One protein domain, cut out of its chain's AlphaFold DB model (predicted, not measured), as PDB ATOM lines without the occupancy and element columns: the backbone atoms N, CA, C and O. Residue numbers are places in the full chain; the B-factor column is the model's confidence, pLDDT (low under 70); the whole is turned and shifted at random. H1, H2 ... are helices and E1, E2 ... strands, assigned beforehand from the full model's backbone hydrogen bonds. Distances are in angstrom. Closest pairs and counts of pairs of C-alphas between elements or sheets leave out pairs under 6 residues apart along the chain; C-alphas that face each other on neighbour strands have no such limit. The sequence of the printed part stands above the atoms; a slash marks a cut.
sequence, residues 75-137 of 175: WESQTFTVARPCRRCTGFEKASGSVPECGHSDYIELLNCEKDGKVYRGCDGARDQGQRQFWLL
ATOM      1  N   TRP A  75     189.903 156.991 187.686       84.12
ATOM      2  CA  TRP A  75     189.280 156.797 188.997       84.12
ATOM      3  C   TRP A  75     189.074 155.327 189.400       84.12
ATOM      4  O   TRP A  75     188.715 155.058 190.543       84.12
ATOM      5  N   GLU A  76     189.277 154.379 188.484       85.75
ATOM      6  CA  GLU A  76     189.190 152.933 188.731       85.75
ATOM      7  C   GLU A  76     190.561 152.292 188.957       85.75
ATOM      8  O   GLU A  76     190.658 151.238 189.584       85.75
ATOM      9  N   SER A  77     191.621 152.894 188.418       82.44
ATOM     10  CA  SER A  77     192.970 152.324 188.419       82.44
ATOM     11  C   SER A  77     193.872 152.905 189.507       82.44
ATOM     12  O   SER A  77     194.831 152.246 189.911       82.44
ATOM     13  N   GLN A  78     193.587 154.117 189.987       83.19
ATOM     14  CA  GLN A  78     194.435 154.815 190.950       83.19
ATOM     15  C   GLN A  78     193.649 155.684 191.929       83.19
ATOM     16  O   GLN A  78     192.472 155.995 191.744       83.19
ATOM     17  N   THR A  79     194.342 156.105 192.983       84.69
ATOM     18  CA  THR A  79     193.865 157.122 193.913       84.69
ATOM     19  C   THR A  79     193.699 158.453 193.192       84.69
ATOM     20  O   THR A  79     194.583 158.918 192.472       84.69
ATOM     21  N   PHE A  80     192.545 159.080 193.391       85.81
ATOM     22  CA  PHE A  80     192.216 160.369 192.804       85.81
ATOM     23  C   PHE A  80     191.682 161.310 193.877       85.81
ATOM     24  O   PHE A  80     191.122 160.893 194.893       85.81
ATOM     25  N   THR A  81     191.843 162.604 193.633       87.00
ATOM     26  CA  THR A  81     191.277 163.661 194.475       87.00
ATOM     27  C   THR A  81     190.267 164.456 193.667       87.00
ATOM     28  O   THR A  81     190.493 164.758 192.498       87.00
ATOM     29  N   VAL A  82     189.124 164.791 194.264       87.25
ATOM     30  CA  VAL A  82     188.125 165.633 193.595       87.25
ATOM     31  C   VAL A  82     188.619 167.076 193.648       87.25
ATOM     32  O   VAL A  82     188.595 167.706 194.703       87.25
ATOM     33  N   ALA A  83     189.103 167.588 192.516       85.88
ATOM     34  CA  ALA A  83     189.640 168.941 192.402       85.88
ATOM     35  C   ALA A  83     188.538 169.997 192.289       85.88
ATOM     36  O   ALA A  83     188.669 171.082 192.853       85.88
ATOM     37  N   ARG A  84     187.448 169.691 191.574       82.94
ATOM     38  CA  ARG A  84     186.213 170.486 191.609       82.94
ATOM     39  C   ARG A  84     185.009 169.565 191.770       82.94
ATOM     40  O   ARG A  84     184.940 168.570 191.048       82.94
ATOM     41  N   PRO A  85     184.076 169.888 192.682       82.94
ATOM     42  CA  PRO A  85     182.894 169.070 192.888       82.94
ATOM     43  C   PRO A  85     181.945 169.140 191.695       82.94
ATOM     44  O   PRO A  85     182.053 170.017 190.834       82.94
ATOM     45  N   CYS A  86     181.007 168.198 191.685       85.75
ATOM     46  CA  CYS A  86     179.968 168.088 190.679       85.75
ATOM     47  C   CYS A  86     179.180 169.397 190.541       85.75
ATOM     48  O   CYS A  86     178.597 169.886 191.511       85.75
ATOM     49  N   ARG A  87     179.158 169.954 189.328       83.69
ATOM     50  CA  ARG A  87     178.402 171.166 188.989       83.69
ATOM     51  C   ARG A  87     177.705 171.018 187.650       83.69
ATOM     52  O   ARG A  87     178.099 170.203 186.818       83.69
ATOM     53  N   ARG A  88     176.703 171.864 187.410       87.00
ATOM     54  CA  ARG A  88     176.048 171.936 186.105       87.00
ATOM     55  C   ARG A  88     176.993 172.542 185.066       87.00
ATOM     56  O   ARG A  88     177.744 173.483 185.344       87.00
ATOM     57  N   CYS A  89     176.923 172.007 183.860       85.00
ATOM     58  CA  CYS A  89     177.554 172.580 182.686       85.00
ATOM     59  C   CYS A  89     177.041 173.992 182.383       85.00
ATOM     60  O   CYS A  89     175.830 174.231 182.379       85.00
ATOM     61  N   THR A  90     177.949 174.917 182.068       85.38
ATOM     62  CA  THR A  90     177.572 176.259 181.604       85.38
ATOM     63  C   THR A  90     177.135 176.228 180.136       85.38
ATOM     64  O   THR A  90     177.543 175.358 179.363       85.38
ATOM     65  N   GLY A  91     176.310 177.196 179.718       82.56
ATOM     66  CA  GLY A  91     175.862 177.293 178.321       82.56
ATOM     67  C   GLY A  91     177.022 177.461 177.333       82.56
ATOM     68  O   GLY A  91     176.979 176.908 176.238       82.56
ATOM     69  N   PHE A  92     178.092 178.147 177.748       84.56
ATOM     70  CA  PHE A  92     179.305 178.293 176.949       84.56
ATOM     71  C   PHE A  92     180.042 176.963 176.779       84.56
ATOM     72  O   PHE A  92     180.460 176.655 175.671       84.56
ATOM     73  N   GLU A  93     180.175 176.149 177.828       86.12
ATOM     74  CA  GLU A  93     180.844 174.840 177.745       86.12
ATOM     75  C   GLU A  93     180.114 173.883 176.805       86.12
ATOM     76  O   GLU A  93     180.752 173.218 175.993       86.12
ATOM     77  N   LYS A  94     178.778 173.892 176.843       84.31
ATOM     78  CA  LYS A  94     177.947 173.120 175.911       84.31
ATOM     79  C   LYS A  94     178.063 173.612 174.472       84.31
ATOM     80  O   LYS A  94     178.159 172.801 173.561       84.31
ATOM     81  N   ALA A  95     178.046 174.928 174.264       84.62
ATOM     82  CA  ALA A  95     178.086 175.515 172.927       84.62
ATOM     83  C   ALA A  95     179.480 175.442 172.281       84.62
ATOM     84  O   ALA A  95     179.590 175.261 171.074       84.62
ATOM     85  N   SER A  96     180.539 175.593 173.080       83.75
ATOM     86  CA  SER A  96     181.932 175.578 172.613       83.75
ATOM     87  C   SER A  96     182.531 174.178 172.526       83.75
ATOM     88  O   SER A  96     183.560 174.011 171.881       83.75
ATOM     89  N   GLY A  97     181.939 173.185 173.201       81.81
ATOM     90  CA  GLY A  97     182.521 171.846 173.308       81.81
ATOM     91  C   GLY A  97     183.877 171.832 174.024       81.81
ATOM     92  O   GLY A  97     184.648 170.895 173.852       81.81
ATOM     93  N   SER A  98     184.188 172.865 174.819       82.31
ATOM     94  CA  SER A  98     185.463 172.981 175.548       82.31
ATOM     95  C   SER A  98     185.681 171.863 176.571       82.31
ATOM     96  O   SER A  98     186.822 171.588 176.939       82.31
ATOM     97  N   VAL A  99     184.601 171.205 177.001       83.00
ATOM     98  CA  VAL A  99     184.628 169.993 177.822       83.00
ATOM     99  C   VAL A  99     183.787 168.923 177.114       83.00
ATOM    100  O   VAL A  99     182.562 169.080 177.052       83.00
ATOM    101  N   PRO A 100     184.392 167.851 176.571       79.06
ATOM    102  CA  PRO A 100     183.662 166.856 175.783       79.06
ATOM    103  C   PRO A 100     182.605 166.101 176.606       79.06
ATOM    104  O   PRO A 100     181.544 165.751 176.092       79.06
ATOM    105  N   GLU A 101     182.820 165.933 177.912       82.81
ATOM    106  CA  GLU A 101     181.894 165.262 178.833       82.81
ATOM    107  C   GLU A 101     180.566 166.019 178.988       82.81
ATOM    108  O   GLU A 101     179.536 165.422 179.299       82.81
ATOM    109  N   CYS A 102     180.575 167.323 178.710       84.75
ATOM    110  CA  CYS A 102     179.415 168.200 178.791       84.75
ATOM    111  C   CYS A 102     178.407 167.994 177.642       84.75
ATOM    112  O   CYS A 102     177.263 168.448 177.720       84.75
ATOM    113  N   GLY A 103     178.828 167.320 176.563       81.44
ATOM    114  CA  GLY A 103     177.952 166.939 175.451       81.44
ATOM    115  C   GLY A 103     177.078 165.721 175.760       81.44
ATOM    116  O   GLY A 103     175.972 165.612 175.236       81.44
ATOM    117  N   HIS A 104     177.550 164.827 176.636       81.50
ATOM    118  CA  HIS A 104     176.838 163.605 177.023       81.50
ATOM    119  C   HIS A 104     176.195 163.687 178.411       81.50
ATOM    120  O   HIS A 104     175.220 162.985 178.671       81.50
ATOM    121  N   SER A 105     176.720 164.528 179.306       83.50
ATOM    122  CA  SER A 105     176.199 164.713 180.659       83.50
ATOM    123  C   SER A 105     175.964 166.190 180.966       83.50
ATOM    124  O   SER A 105     176.761 167.054 180.613       83.50
ATOM    125  N   ASP A 106     174.871 166.490 181.668       84.56
ATOM    126  CA  ASP A 106     174.520 167.857 182.072       84.56
ATOM    127  C   ASP A 106     175.334 168.375 183.265       84.56
ATOM    128  O   ASP A 106     175.346 169.582 183.541       84.56
ATOM    129  N   TYR A 107     175.987 167.463 183.979       86.12
ATOM    130  CA  TYR A 107     176.717 167.722 185.207       86.12
ATOM    131  C   TYR A 107     178.092 167.070 185.127       86.12
ATOM    132  O   TYR A 107     178.226 165.917 184.723       86.12
ATOM    133  N   ILE A 108     179.117 167.815 185.531       88.19
ATOM    134  CA  ILE A 108     180.511 167.386 185.448       88.19
ATOM    135  C   ILE A 108     181.259 167.674 186.751       88.19
ATOM    136  O   ILE A 108     180.998 168.667 187.433       88.19
ATOM    137  N   GLU A 109     182.218 166.814 187.075       88.25
ATOM    138  CA  GLU A 109     183.195 166.996 188.148       88.25
ATOM    139  C   GLU A 109     184.622 166.925 187.587       88.25
ATOM    140  O   GLU A 109     184.868 166.291 186.557       88.25
ATOM    141  N   LEU A 110     185.563 167.608 188.246       88.62
ATOM    142  CA  LEU A 110     186.974 167.588 187.859       88.62
ATOM    143  C   LEU A 110     187.753 166.747 188.858       88.62
ATOM    144  O   LEU A 110     187.853 167.095 190.038       88.62
ATOM    145  N   LEU A 111     188.344 165.671 188.364       89.44
ATOM    146  CA  LEU A 111     189.193 164.779 189.128       89.44
ATOM    147  C   LEU A 111     190.650 165.162 188.887       89.44
ATOM    148  O   LEU A 111     191.030 165.533 187.781       89.44
ATOM    149  N   ASN A 112     191.463 165.089 189.931       90.62
ATOM    150  CA  ASN A 112     192.907 165.187 189.840       90.62
ATOM    151  C   ASN A 112     193.503 163.823 190.174       90.62
ATOM    152  O   ASN A 112     193.519 163.379 191.328       90.62
ATOM    153  N   CYS A 113     193.923 163.171 189.105       88.69
ATOM    154  CA  CYS A 113     194.587 161.891 189.051       88.69
ATOM    155  C   CYS A 113     196.077 162.064 189.311       88.69
ATOM    156  O   CYS A 113     196.690 163.006 188.814       88.69
ATOM    157  N   GLU A 114     196.672 161.134 190.049       85.69
ATOM    158  CA  GLU A 114     198.089 161.225 190.395       85.69
ATOM    159  C   GLU A 114     199.008 161.053 189.174       85.69
ATOM    160  O   GLU A 114     200.010 161.755 189.066       85.69
ATOM    161  N   LYS A 115     198.645 160.178 188.221       80.88
ATOM    162  CA  LYS A 115     199.447 159.919 187.008       80.88
ATOM    163  C   LYS A 115     198.951 160.660 185.767       80.88
ATOM    164  O   LYS A 115     199.764 161.163 185.002       80.88
ATOM    165  N   ASP A 116     197.633 160.749 185.588       81.00
ATOM    166  CA  ASP A 116     197.014 161.296 184.366       81.00
ATOM    167  C   ASP A 116     196.655 162.790 184.477       81.00
ATOM    168  O   ASP A 116     196.203 163.409 183.515       81.00
ATOM    169  N   GLY A 117     196.845 163.394 185.654       86.62
ATOM    170  CA  GLY A 117     196.532 164.799 185.896       86.62
ATOM    171  C   GLY A 117     195.028 165.084 185.981       86.62
ATOM    172  O   GLY A 117     194.266 164.344 186.598       86.62
ATOM    173  N   LYS A 118     194.581 166.215 185.430       88.75
ATOM    174  CA  LYS A 118     193.194 166.681 185.588       88.75
ATOM    175  C   LYS A 118     192.285 166.089 184.512       88.75
ATOM    176  O   LYS A 118     192.487 166.366 183.336       88.75
ATOM    177  N   VAL A 119     191.256 165.353 184.927       89.06
ATOM    178  CA  VAL A 119     190.314 164.661 184.035       89.06
ATOM    179  C   VAL A 119     188.877 165.030 184.401       89.06
ATOM    180  O   VAL A 119     188.510 165.032 185.578       89.06
ATOM    181  N   TYR A 120     188.062 165.352 183.396       87.81
ATOM    182  CA  TYR A 120     186.635 165.613 183.572       87.81
ATOM    183  C   TYR A 120     185.839 164.309 183.548       87.81
ATOM    184  O   TYR A 120     186.164 163.371 182.824       87.81
ATOM    185  N   ARG A 121     184.781 164.253 184.353       86.56
ATOM    186  CA  ARG A 121     183.863 163.115 184.410       86.56
ATOM    187  C   ARG A 121     182.433 163.616 184.568       86.56
ATOM    188  O   ARG A 121     182.195 164.562 185.316       86.56
ATOM    189  N   GLY A 122     181.484 162.960 183.905       86.62
ATOM    190  CA  GLY A 122     180.056 163.173 184.148       86.62
ATOM    191  C   GLY A 122     179.637 162.676 185.536       86.62
ATOM    192  O   GLY A 122     180.009 161.575 185.945       86.62
ATOM    193  N   CYS A 123     178.860 163.469 186.262       85.19
ATOM    194  CA  CYS A 123     178.392 163.145 187.608       85.19
ATOM    195  C   CYS A 123     176.876 163.304 187.702       85.19
ATOM    196  O   CYS A 123     176.293 164.150 187.041       85.19
ATOM    197  N   ASP A 124     176.216 162.524 188.553       76.94
ATOM    198  CA  ASP A 124     174.765 162.623 188.740       76.94
ATOM    199  C   ASP A 124     174.442 163.658 189.836       76.94
ATOM    200  O   ASP A 124     174.036 163.342 190.956       76.94
ATOM    201  N   GLY A 125     174.715 164.932 189.533       63.78
ATOM    202  CA  GLY A 125     174.603 166.052 190.482       63.78
ATOM    203  C   GLY A 125     173.176 166.364 190.939       63.78
ATOM    204  O   GLY A 125     172.976 167.027 191.956       63.78
ATOM    205  N   ALA A 126     172.173 165.845 190.228       58.41
ATOM    206  CA  ALA A 126     170.768 166.122 190.505       58.41
ATOM    207  C   ALA A 126     170.270 165.521 191.835       58.41
ATOM    208  O   ALA A 126     169.338 166.057 192.434       58.41
ATOM    209  N   ARG A 127     170.878 164.429 192.324       53.41
ATOM    210  CA  ARG A 127     170.384 163.726 193.526       53.41
ATOM    211  C   ARG A 127     170.805 164.379 194.841       53.41
ATOM    212  O   ARG A 127     170.004 164.407 195.769       53.41
ATOM    213  N   ASP A 128     172.026 164.905 194.934       55.62
ATOM    214  CA  ASP A 128     172.554 165.434 196.205       55.62
ATOM    215  C   ASP A 128     172.120 166.888 196.463       55.62
ATOM    216  O   ASP A 128     171.857 167.278 197.601       55.62
ATOM    217  N   GLN A 129     171.956 167.683 195.399       58.66
ATOM    218  CA  GLN A 129     171.599 169.100 195.520       58.66
ATOM    219  C   GLN A 129     170.112 169.302 195.872       58.66
ATOM    220  O   GLN A 129     169.788 170.137 196.718       58.66
ATOM    221  N   GLY A 130     169.211 168.482 195.315       60.75
ATOM    222  CA  GLY A 130     167.770 168.576 195.583       60.75
ATOM    223  C   GLY A 130     167.354 168.101 196.982       60.75
ATOM    224  O   GLY A 130     166.407 168.630 197.564       60.75
ATOM    225  N   GLN A 131     168.075 167.140 197.570       66.25
ATOM    226  CA  GLN A 131     167.682 166.546 198.851       66.25
ATOM    227  C   GLN A 131     167.795 167.538 200.019       66.25
ATOM    228  O   GLN A 131     166.934 167.560 200.895       66.25
ATOM    229  N   ARG A 132     168.821 168.396 200.032       68.38
ATOM    230  CA  ARG A 132     169.009 169.387 201.109       68.38
ATOM    231  C   ARG A 132     167.992 170.523 201.040       68.38
ATOM    232  O   ARG A 132     167.476 170.935 202.075       68.38
ATOM    233  N   GLN A 133     167.690 170.992 199.832       71.81
ATOM    234  CA  GLN A 133     166.706 172.054 199.604       71.81
ATOM    235  C   GLN A 133     165.305 171.606 200.024       71.81
ATOM    236  O   GLN A 133     164.587 172.352 200.684       71.81
ATOM    237  N   PHE A 134     164.958 170.351 199.727       76.19
ATOM    238  CA  PHE A 134     163.697 169.758 200.151       76.19
ATOM    239  C   PHE A 134     163.544 169.740 201.682       76.19
ATOM    240  O   PHE A 134     162.547 170.230 202.205       76.19
ATOM    241  N   TRP A 135     164.552 169.250 202.413       76.50
ATOM    242  CA  TRP A 135     164.502 169.192 203.881       76.50
ATOM    243  C   TRP A 135     164.484 170.571 204.546       76.50
ATOM    244  O   TRP A 135     163.821 170.744 205.569       76.50
ATOM    245  N   LEU A 136     165.192 171.553 203.980       76.31
ATOM    246  CA  LEU A 136     165.182 172.917 204.501       76.31
ATOM    247  C   LEU A 136     163.792 173.545 204.347       76.31
ATOM    248  O   LEU A 136     163.241 174.041 205.327       76.31
ATOM    249  N   LEU A 137     163.199 173.460 203.153       79.75
ATOM    250  CA  LEU A 137     161.856 173.975 202.883       79.75
ATOM    251  C   LEU A 137     160.802 173.323 203.789       79.75
ATOM    252  O   LEU A 137     159.966 174.022 204.363       79.75
TER     253      LEU A 137
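Overview. This is residues 75 to 137 of the 175 residues of the protein "Protein JTB" of Amphibalanus amphitrite (UniProt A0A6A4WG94). A small, twisted antiparallel sheet, order E1 E2 E3, has two short helices, H1 and H2, at one end, while residues 130 to 137 of H3 stick out as an arm. The 63 printed residues hold three helices and three strands, E1 H1 H2 E2 E3 H3, class mixed. The whole is loose, radius of gyration of the C-alphas 13.5 A, spanning 43 by 30 by 15 A.

Along the chain. E1, residues 80 to 88, 21.0 A, starts at C-alpha 80 (192.216, 160.369, 192.804) and bends by 60 degrees at residue 83. E2 is residues 107 to 113, 19.2 A; E3, 117 to 122, 16.6 A; H1, 91 to 96, 8.5 A; H2, 101 to 104, 5.6 A; H3, 126 to 137, 17.2 A, ends at C-alpha 137 (161.856, 173.975, 202.883).

Arrangement. Within hydrogen-bond range are N 81 and O 112, 3.0 A, between E1 and E2, and N 111 and O 119, 2.9 A, in the hairpin E2 and E3. H2 is on the sheet, height 7.1 A; its closest C-alphas to E3 are Glu 101 and Gly 122, 6.0 A. H1 and H2 only just touch, only at the corner, with 3 pairs of C-alphas within 8 A, the closest Lys 94 and Cys 102, 5.9 A. H3 only grazes the sheet with residues 126 to 129. Every O i to N i+4 pair is within range in H1, 4 of 8 in H3; H2 is too short for one.

Size, cuts and confidence. The farthest C-alphas, Lys 115 and Leu 137, are 43.2 A apart. The printed part has no cut, and its links between elements are tight. Residues 125 to 132 have pLDDT under 70.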